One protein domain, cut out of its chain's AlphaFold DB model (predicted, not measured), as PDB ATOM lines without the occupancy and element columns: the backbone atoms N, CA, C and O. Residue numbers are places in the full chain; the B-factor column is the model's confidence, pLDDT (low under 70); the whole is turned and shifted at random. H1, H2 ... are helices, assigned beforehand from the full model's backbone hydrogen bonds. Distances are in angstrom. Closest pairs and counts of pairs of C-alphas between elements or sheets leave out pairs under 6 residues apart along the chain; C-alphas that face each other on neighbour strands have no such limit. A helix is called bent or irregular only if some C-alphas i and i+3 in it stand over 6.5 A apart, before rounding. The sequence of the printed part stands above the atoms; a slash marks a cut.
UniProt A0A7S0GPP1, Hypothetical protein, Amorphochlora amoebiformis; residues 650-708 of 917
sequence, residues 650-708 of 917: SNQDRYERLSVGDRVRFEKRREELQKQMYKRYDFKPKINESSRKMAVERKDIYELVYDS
ATOM      1  N   SER A 650     155.370 144.048 158.547       91.69
ATOM      2  CA  SER A 650     155.959 142.723 158.726       91.69
ATOM      3  C   SER A 650     154.855 141.678 158.939       91.69
ATOM      4  O   SER A 650     153.745 141.982 159.383       91.69
ATOM      5  N   ASN A 651     155.146 140.401 158.668       86.19
ATOM      6  CA  ASN A 651     154.195 139.317 158.951       86.19
ATOM      7  C   ASN A 651     153.809 139.256 160.440       86.19
ATOM      8  O   ASN A 651     152.688 138.853 160.752       86.19
ATOM      9  N   GLN A 652     154.716 139.667 161.332       86.44
ATOM     10  CA  GLN A 652     154.470 139.740 162.772       86.44
ATOM     11  C   GLN A 652     153.486 140.870 163.111       86.44
ATOM     12  O   GLN A 652     152.446 140.605 163.711       86.44
ATOM     13  N   ASP A 653     153.727 142.085 162.614       86.69
ATOM     14  CA  ASP A 653     152.823 143.233 162.792       86.69
ATOM     15  C   ASP A 653     151.432 142.940 162.226       86.69
ATOM     16  O   ASP A 653     150.404 143.284 162.811       86.69
ATOM     17  N   ARG A 654     151.382 142.226 161.097       88.00
ATOM     18  CA  ARG A 654     150.129 141.761 160.504       88.00
ATOM     19  C   ARG A 654     149.383 140.801 161.433       88.00
ATOM     20  O   ARG A 654     148.154 140.873 161.501       88.00
ATOM     21  N   TYR A 655     150.088 139.895 162.112       85.75
ATOM     22  CA  TYR A 655     149.490 138.968 163.072       85.75
ATOM     23  C   TYR A 655     148.978 139.701 164.315       85.75
ATOM     24  O   TYR A 655     147.836 139.484 164.718       85.75
ATOM     25  N   GLU A 656     149.761 140.614 164.886       88.69
ATOM     26  CA  GLU A 656     149.366 141.434 166.042       88.69
ATOM     27  C   GLU A 656     148.165 142.330 165.716       88.69
ATOM     28  O   GLU A 656     147.201 142.426 166.482       88.69
ATOM     29  N   ARG A 657     148.144 142.901 164.508       91.50
ATOM     30  CA  ARG A 657     147.005 143.668 164.006       91.50
ATOM     31  C   ARG A 657     145.753 142.807 163.860       91.50
ATOM     32  O   ARG A 657     144.686 143.251 164.267       91.50
ATOM     33  N   LEU A 658     145.852 141.613 163.273       87.62
ATOM     34  CA  LEU A 658     144.692 140.735 163.064       87.62
ATOM     35  C   LEU A 658     144.171 140.123 164.372       87.62
ATOM     36  O   LEU A 658     142.963 139.981 164.527       87.62
ATOM     37  N   SER A 659     145.061 139.768 165.300       83.38
ATOM     38  CA  SER A 659     144.695 139.108 166.562       83.38
ATOM     39  C   SER A 659     144.190 140.088 167.624       83.38
ATOM     40  O   SER A 659     143.181 139.817 168.275       83.38
ATOM     41  N   VAL A 660     144.855 141.237 167.784       88.56
ATOM     42  CA  VAL A 660     144.565 142.206 168.853       88.56
ATOM     43  C   VAL A 660     143.973 143.492 168.282       88.56
ATOM     44  O   VAL A 660     142.896 143.924 168.697       88.56
ATOM     45  N   GLY A 661     144.632 144.099 167.293       88.62
ATOM     46  CA  GLY A 661     144.270 145.436 166.806       88.62
ATOM     47  C   GLY A 661     142.886 145.529 166.146       88.62
ATOM     48  O   GLY A 661     142.144 146.487 166.366       88.62
ATOM     49  N   ASP A 662     142.513 144.549 165.329       88.06
ATOM     50  CA  ASP A 662     141.222 144.512 164.635       88.06
ATOM     51  C   ASP A 662     140.086 144.171 165.604       88.06
ATOM     52  O   ASP A 662     139.005 144.754 165.500       88.06
ATOM     53  N   ARG A 663     140.358 143.329 166.607       79.75
ATOM     54  CA  ARG A 663     139.415 143.024 167.686       79.75
ATOM     55  C   ARG A 663     139.089 144.264 168.517       79.75
ATOM     56  O   ARG A 663     137.917 144.593 168.666       79.75
ATOM     57  N   VAL A 664     140.101 145.008 168.969       88.69
ATOM     58  CA  VAL A 664     139.906 146.251 169.740       88.69
ATOM     59  C   VAL A 664     139.155 147.304 168.916       88.69
ATOM     60  O   VAL A 664     138.242 147.964 169.413       88.69
ATOM     61  N   ARG A 665     139.483 147.450 167.624       86.50
ATOM     62  CA  ARG A 665     138.763 148.372 166.724       86.50
ATOM     63  C   ARG A 665     137.302 147.975 166.530       86.50
ATOM     64  O   ARG A 665     136.440 148.853 166.461       86.50
ATOM     65  N   PHE A 666     137.029 146.678 166.436       87.62
ATOM     66  CA  PHE A 666     135.672 146.154 166.343       87.62
ATOM     67  C   PHE A 666     134.877 146.418 167.628       87.62
ATOM     68  O   PHE A 666     133.760 146.928 167.553       87.62
ATOM     69  N   GLU A 667     135.465 146.154 168.796       84.38
ATOM     70  CA  GLU A 667     134.861 146.430 170.106       84.38
ATOM     71  C   GLU A 667     134.543 147.926 170.268       84.38
ATOM     72  O   GLU A 667     133.406 148.280 170.575       84.38
ATOM     73  N   LYS A 668     135.481 148.815 169.918       92.56
ATOM     74  CA  LYS A 668     135.260 150.269 169.959       92.56
ATOM     75  C   LYS A 668     134.129 150.728 169.033       92.56
ATOM     76  O   LYS A 668     133.262 151.493 169.447       92.56
ATOM     77  N   ARG A 669     134.088 150.234 167.788       89.75
ATOM     78  CA  ARG A 669     133.008 150.564 166.840       89.75
ATOM     79  C   ARG A 669     131.652 150.075 167.349       89.75
ATOM     80  O   ARG A 669     130.647 150.766 167.195       89.75
ATOM     81  N   ARG A 670     131.624 148.898 167.975       89.19
ATOM     82  CA  ARG A 670     130.426 148.341 168.603       89.19
ATOM     83  C   ARG A 670     129.954 149.206 169.774       89.19
ATOM     84  O   ARG A 670     128.760 149.474 169.860       89.19
ATOM     85  N   GLU A 671     130.856 149.685 170.629       91.56
ATOM     86  CA  GLU A 671     130.518 150.620 171.711       91.56
ATOM     87  C   GLU A 671     129.997 151.964 171.190       91.56
ATOM     88  O   GLU A 671     129.059 152.522 171.753       91.56
ATOM     89  N   GLU A 672     130.587 152.497 170.119       93.38
ATOM     90  CA  GLU A 672     130.135 153.738 169.481       93.38
ATOM     91  C   GLU A 672     128.727 153.582 168.895       93.38
ATOM     92  O   GLU A 672     127.862 154.412 169.173       93.38
ATOM     93  N   LEU A 673     128.467 152.490 168.168       89.44
ATOM     94  CA  LEU A 673     127.131 152.125 167.686       89.44
ATOM     95  C   LEU A 673     126.147 151.964 168.844       89.44
ATOM     96  O   LEU A 673     125.041 152.490 168.789       89.44
ATOM     97  N   GLN A 674     126.554 151.292 169.920       86.06
ATOM     98  CA  GLN A 674     125.729 151.117 171.108       86.06
ATOM     99  C   GLN A 674     125.390 152.468 171.750       86.06
ATOM    100  O   GLN A 674     124.228 152.735 172.041       86.06
ATOM    101  N   LYS A 675     126.373 153.360 171.913       91.19
ATOM    102  CA  LYS A 675     126.160 154.727 172.411       91.19
ATOM    103  C   LYS A 675     125.234 155.516 171.489       91.19
ATOM    104  O   LYS A 675     124.372 156.223 171.991       91.19
ATOM    105  N   GLN A 676     125.383 155.402 170.170       90.38
ATOM    106  CA  GLN A 676     124.486 156.047 169.208       90.38
ATOM    107  C   GLN A 676     123.057 155.506 169.312       90.38
ATOM    108  O   GLN A 676     122.122 156.299 169.301       90.38
ATOM    109  N   MET A 677     122.886 154.191 169.468       90.50
ATOM    110  CA  MET A 677     121.578 153.562 169.661       90.50
ATOM    111  C   MET A 677     120.925 154.037 170.958       90.50
ATOM    112  O   MET A 677     119.804 154.525 170.924       90.50
ATOM    113  N   TYR A 678     121.634 153.995 172.089       83.44
ATOM    114  CA  TYR A 678     121.084 154.454 173.370       83.44
ATOM    115  C   TYR A 678     120.867 155.969 173.440       83.44
ATOM    116  O   TYR A 678     119.969 156.405 174.148       83.44
ATOM    117  N   LYS A 679     121.625 156.774 172.685       91.25
ATOM    118  CA  LYS A 679     121.372 158.218 172.547       91.25
ATOM    119  C   LYS A 679     120.054 158.539 171.840       91.25
ATOM    120  O   LYS A 679     119.553 159.634 172.040       91.25
ATOM    121  N   ARG A 680     119.518 157.634 171.010       87.56
ATOM    122  CA  ARG A 680     118.218 157.823 170.334       87.56
ATOM    123  C   ARG A 680     117.024 157.569 171.255       87.56
ATOM    124  O   ARG A 680     115.911 157.923 170.894       87.56
ATOM    125  N   TYR A 681     117.244 156.939 172.409       85.75
ATOM    126  CA  TYR A 681     116.191 156.649 173.372       85.75
ATOM    127  C   TYR A 681     116.276 157.637 174.536       85.75
ATOM    128  O   TYR A 681     117.091 157.484 175.444       85.75
ATOM    129  N   ASP A 682     115.390 158.632 174.538       81.81
ATOM    130  CA  ASP A 682     115.280 159.610 175.633       81.81
ATOM    131  C   ASP A 682     114.690 158.992 176.912       81.81
ATOM    132  O   ASP A 682     114.804 159.534 178.018       81.81
ATOM    133  N   PHE A 683     114.070 157.819 176.776       80.56
ATOM    134  CA  PHE A 683     113.443 157.106 177.871       80.56
ATOM    135  C   PHE A 683     114.491 156.474 178.793       80.56
ATOM    136  O   PHE A 683     115.071 155.426 178.509       80.56
ATOM    137  N   LYS A 684     114.704 157.108 179.948       77.88
ATOM    138  CA  LYS A 684     115.462 156.550 181.073       77.88
ATOM    139  C   LYS A 684     114.481 155.823 181.998       77.88
ATOM    140  O   LYS A 684     113.865 156.491 182.834       77.88
ATOM    141  N   PRO A 685     114.294 154.493 181.880       77.62
ATOM    142  CA  PRO A 685     113.350 153.782 182.730       77.62
ATOM    143  C   PRO A 685     113.729 153.971 184.200       77.62
ATOM    144  O   PRO A 685     114.799 153.554 184.652       77.62
ATOM    145  N   LYS A 686     112.837 154.604 184.963       79.00
ATOM    146  CA  LYS A 686     112.957 154.697 186.417       79.00
ATOM    147  C   LYS A 686     112.569 153.337 186.992       79.00
ATOM    148  O   LYS A 686     111.395 153.018 187.116       79.00
ATOM    149  N   ILE A 687     113.559 152.502 187.297       78.81
ATOM    150  CA  ILE A 687     113.309 151.221 187.966       78.81
ATOM    151  C   ILE A 687     112.878 151.512 189.408       78.81
ATOM    152  O   ILE A 687     113.642 152.125 190.165       78.81
ATOM    153  N   ASN A 688     111.679 151.044 189.763       85.69
ATOM    154  CA  ASN A 688     111.097 151.132 191.104       85.69
ATOM    155  C   ASN A 688     112.025 150.513 192.160       85.69
ATOM    156  O   ASN A 688     112.676 149.499 191.902       85.69
ATOM    157  N   GLU A 689     112.055 151.072 193.372       78.69
ATOM    158  CA  GLU A 689     112.918 150.584 194.462       78.69
ATOM    159  C   GLU A 689     112.686 149.113 194.814       78.69
ATOM    160  O   GLU A 689     113.640 148.396 195.097       78.69
ATOM    161  N   SER A 690     111.446 148.629 194.743       73.31
ATOM    162  CA  SER A 690     111.121 147.215 194.972       73.31
ATOM    163  C   SER A 690     111.773 146.300 193.931       73.31
ATOM    164  O   SER A 690     112.346 145.270 194.278       73.31
ATOM    165  N   SER A 691     111.777 146.706 192.659       73.56
ATOM    166  CA  SER A 691     112.482 146.002 191.579       73.56
ATOM    167  C   SER A 691     113.999 146.145 191.702       73.56
ATOM    168  O   SER A 691     114.732 145.225 191.353       73.56
ATOM    169  N   ARG A 692     114.476 147.271 192.247       77.00
ATOM    170  CA  ARG A 692     115.892 147.514 192.539       77.00
ATOM    171  C   ARG A 692     116.399 146.649 193.702       77.00
ATOM    172  O   ARG A 692     117.539 146.216 193.649       77.00
ATOM    173  N   LYS A 693     115.546 146.347 194.691       73.88
ATOM    174  CA  LYS A 693     115.815 145.424 195.812       73.88
ATOM    175  C   LYS A 693     115.674 143.945 195.416       73.88
ATOM    176  O   LYS A 693     116.425 143.115 195.911       73.88
ATOM    177  N   MET A 694     114.737 143.603 194.520       67.69
ATOM    178  CA  MET A 694     114.605 142.237 193.975       67.69
ATOM    179  C   MET A 694     115.677 141.893 192.940       67.69
ATOM    180  O   MET A 694     116.035 140.725 192.786       67.69
ATOM    181  N   ALA A 695     116.201 142.896 192.235       62.03
ATOM    182  CA  ALA A 695     117.458 142.772 191.524       62.03
ATOM    183  C   ALA A 695     118.570 142.658 192.573       62.03
ATOM    184  O   ALA A 695     119.195 143.655 192.917       62.03
ATOM    185  N   VAL A 696     118.754 141.442 193.104       53.62
ATOM    186  CA  VAL A 696     119.914 141.021 193.905       53.62
ATOM    187  C   VAL A 696     121.128 141.782 193.393       53.62
ATOM    188  O   VAL A 696     121.352 141.735 192.178       53.62
ATOM    189  N   GLU A 697     121.810 142.515 194.289       59.28
ATOM    190  CA  GLU A 697     122.977 143.363 193.999       59.28
ATOM    191  C   GLU A 697     123.713 142.802 192.799       59.28
ATOM    192  O   GLU A 697     124.217 141.675 192.849       59.28
ATOM    193  N   ARG A 698     123.596 143.517 191.673       52.81
ATOM    194  CA  ARG A 698     123.958 142.981 190.366       52.81
ATOM    195  C   ARG A 698     125.400 142.516 190.447       52.81
ATOM    196  O   ARG A 698     126.309 143.337 190.390       52.81
ATOM    197  N   LYS A 699     125.588 141.198 190.510       55.47
ATOM    198  CA  LYS A 699     126.812 140.599 190.012       55.47
ATOM    199  C   LYS A 699     126.943 141.108 188.594       55.47
ATOM    200  O   LYS A 699     125.999 140.961 187.809       55.47
ATOM    201  N   ASP A 700     128.033 141.815 188.324       56.75
ATOM    202  CA  ASP A 700     128.264 142.435 187.029       56.75
ATOM    203  C   ASP A 700     128.051 141.372 185.937       56.75
ATOM    204  O   ASP A 700     128.233 140.176 186.183       56.75
ATOM    205  N   ILE A 701     127.640 141.749 184.728       64.12
ATOM    206  CA  ILE A 701     127.441 140.760 183.649       64.12
ATOM    207  C   ILE A 701     128.735 139.949 183.452       64.12
ATOM    208  O   ILE A 701     128.694 138.749 183.176       64.12
ATOM    209  N   TYR A 702     129.879 140.585 183.715       55.78
ATOM    210  CA  TYR A 702     131.177 139.940 183.841       55.78
ATOM    211  C   TYR A 702     131.257 138.911 184.978       55.78
ATOM    212  O   TYR A 702     131.748 137.821 184.748       55.78
ATOM    213  N   GLU A 703     130.735 139.174 186.168       61.31
ATOM    214  CA  GLU A 703     130.741 138.235 187.298       61.31
ATOM    215  C   GLU A 703     129.756 137.055 187.117       61.31
ATOM    216  O   GLU A 703     129.979 135.968 187.649       61.31
ATOM    217  N   LEU A 704     128.699 137.223 186.313       63.22
ATOM    218  CA  LEU A 704     127.802 136.135 185.885       63.22
ATOM    219  C   LEU A 704     128.418 135.245 184.791       63.22
ATOM    220  O   LEU A 704     128.162 134.040 184.753       63.22
ATOM    221  N   VAL A 705     129.223 135.820 183.892       64.06
ATOM    222  CA  VAL A 705     129.951 135.068 182.853       64.06
ATOM    223  C   VAL A 705     131.203 134.400 183.440       64.06
ATOM    224  O   VAL A 705     131.483 133.234 183.144       64.06
ATOM    225  N   TYR A 706     131.903 135.101 184.328       59.44
ATOM    226  CA  TYR A 706     133.039 134.634 185.113       59.44
ATOM    227  C   TYR A 706     132.585 134.339 186.540       59.44
ATOM    228  O   TYR A 706     132.943 135.032 187.490       59.44
ATOM    229  N   ASP A 707     131.793 133.275 186.693       68.56
ATOM    230  CA  ASP A 707     131.456 132.737 188.008       68.56
ATOM    231  C   ASP A 707     132.771 132.356 188.717       68.56
ATOM    232  O   ASP A 707     133.327 131.271 188.517       68.56
ATOM    233  N   SER A 708     133.294 133.245 189.561       66.38
ATOM    234  CA  SER A 708     134.570 133.045 190.263       66.38
ATOM    235  C   SER A 708     134.555 131.767 191.109       66.38
ATOM    236  O   SER A 708     135.573 131.106 191.308       66.38
TER     237      SER A 708
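This is residues 650 to 708 of the 917 residues of the protein "Hypothetical protein" of Amorphochlora amoebiformis (UniProt A0A7S0GPP1). The printed part is a flat, open hook: one long helix, H1, with a bend at residues 660 and 661, makes one side, and after residue 679 the backbone turns through a loop and folds back loosely on the other side. The short helix H2 sits at the far turn and the still shorter H3 lies on the way back, with an empty middle between this returning stretch and H1b, the longer arm of H1. The printed part has 59 residues with three named helices, in the order H1, H2, H3, and no named strand; the class is all helix, with 40 residues in the helices. The whole is extended, with a radius of gyration of the C-alphas of 18.4 A, and the C-alphas span 58 by 36 by 8 A.

Begin with the longest helix, H1, residues 651 to 679. By its hydrogen bonds it was assigned as one helix, but it is bent: look at C-alphas 659 and 662, which are 6.7 A apart. Its arms are H1a, residues 651 to 659, and H1b, residues 662 to 679, and their lines stand at a shallow tilt of 31 degrees. The two arms are near each other, with 5 pairs of C-alphas within 10 A and no pair within 8 A. Go on to H2, residues 689 to 694, which is apart from H1a and from H1b. Then find H3, residues 701 to 705, which is apart from H1a, H1b and H2. In H1a, H1b, H2 and H3, every backbone O of residue i is within hydrogen-bond range of the N of residue i+4 inside the same arm or helix.

Find C-alpha 651 at (154.195, 139.317, 158.951); from there H1a runs 12.2 A to Ser 659. Pick up H1b at C-alpha 662, at (141.222, 144.512, 164.635), and go 25.4 A to Lys 679. H2 goes from Glu 689 to Met 694, 8.5 A between C-alphas. H3 goes from Ile 701 to C-alpha 705 at (129.951, 135.068, 182.853), 6.3 A.

The two C-alphas farthest apart are those of Ser 650 and Ser 690, at 57.8 A, while those of Ser 650 and Ser 708 are 39.3 A apart. The printed part has no cut. The link from H1b to H2 has 9 residues and that from H2 to H3 has 6; both are short. Residues 666 to 698 stand free, and so do residues 700 to 706. The mean pLDDT of the printed part is 79.1; look at residues 694 to 708 for the low values, under 70.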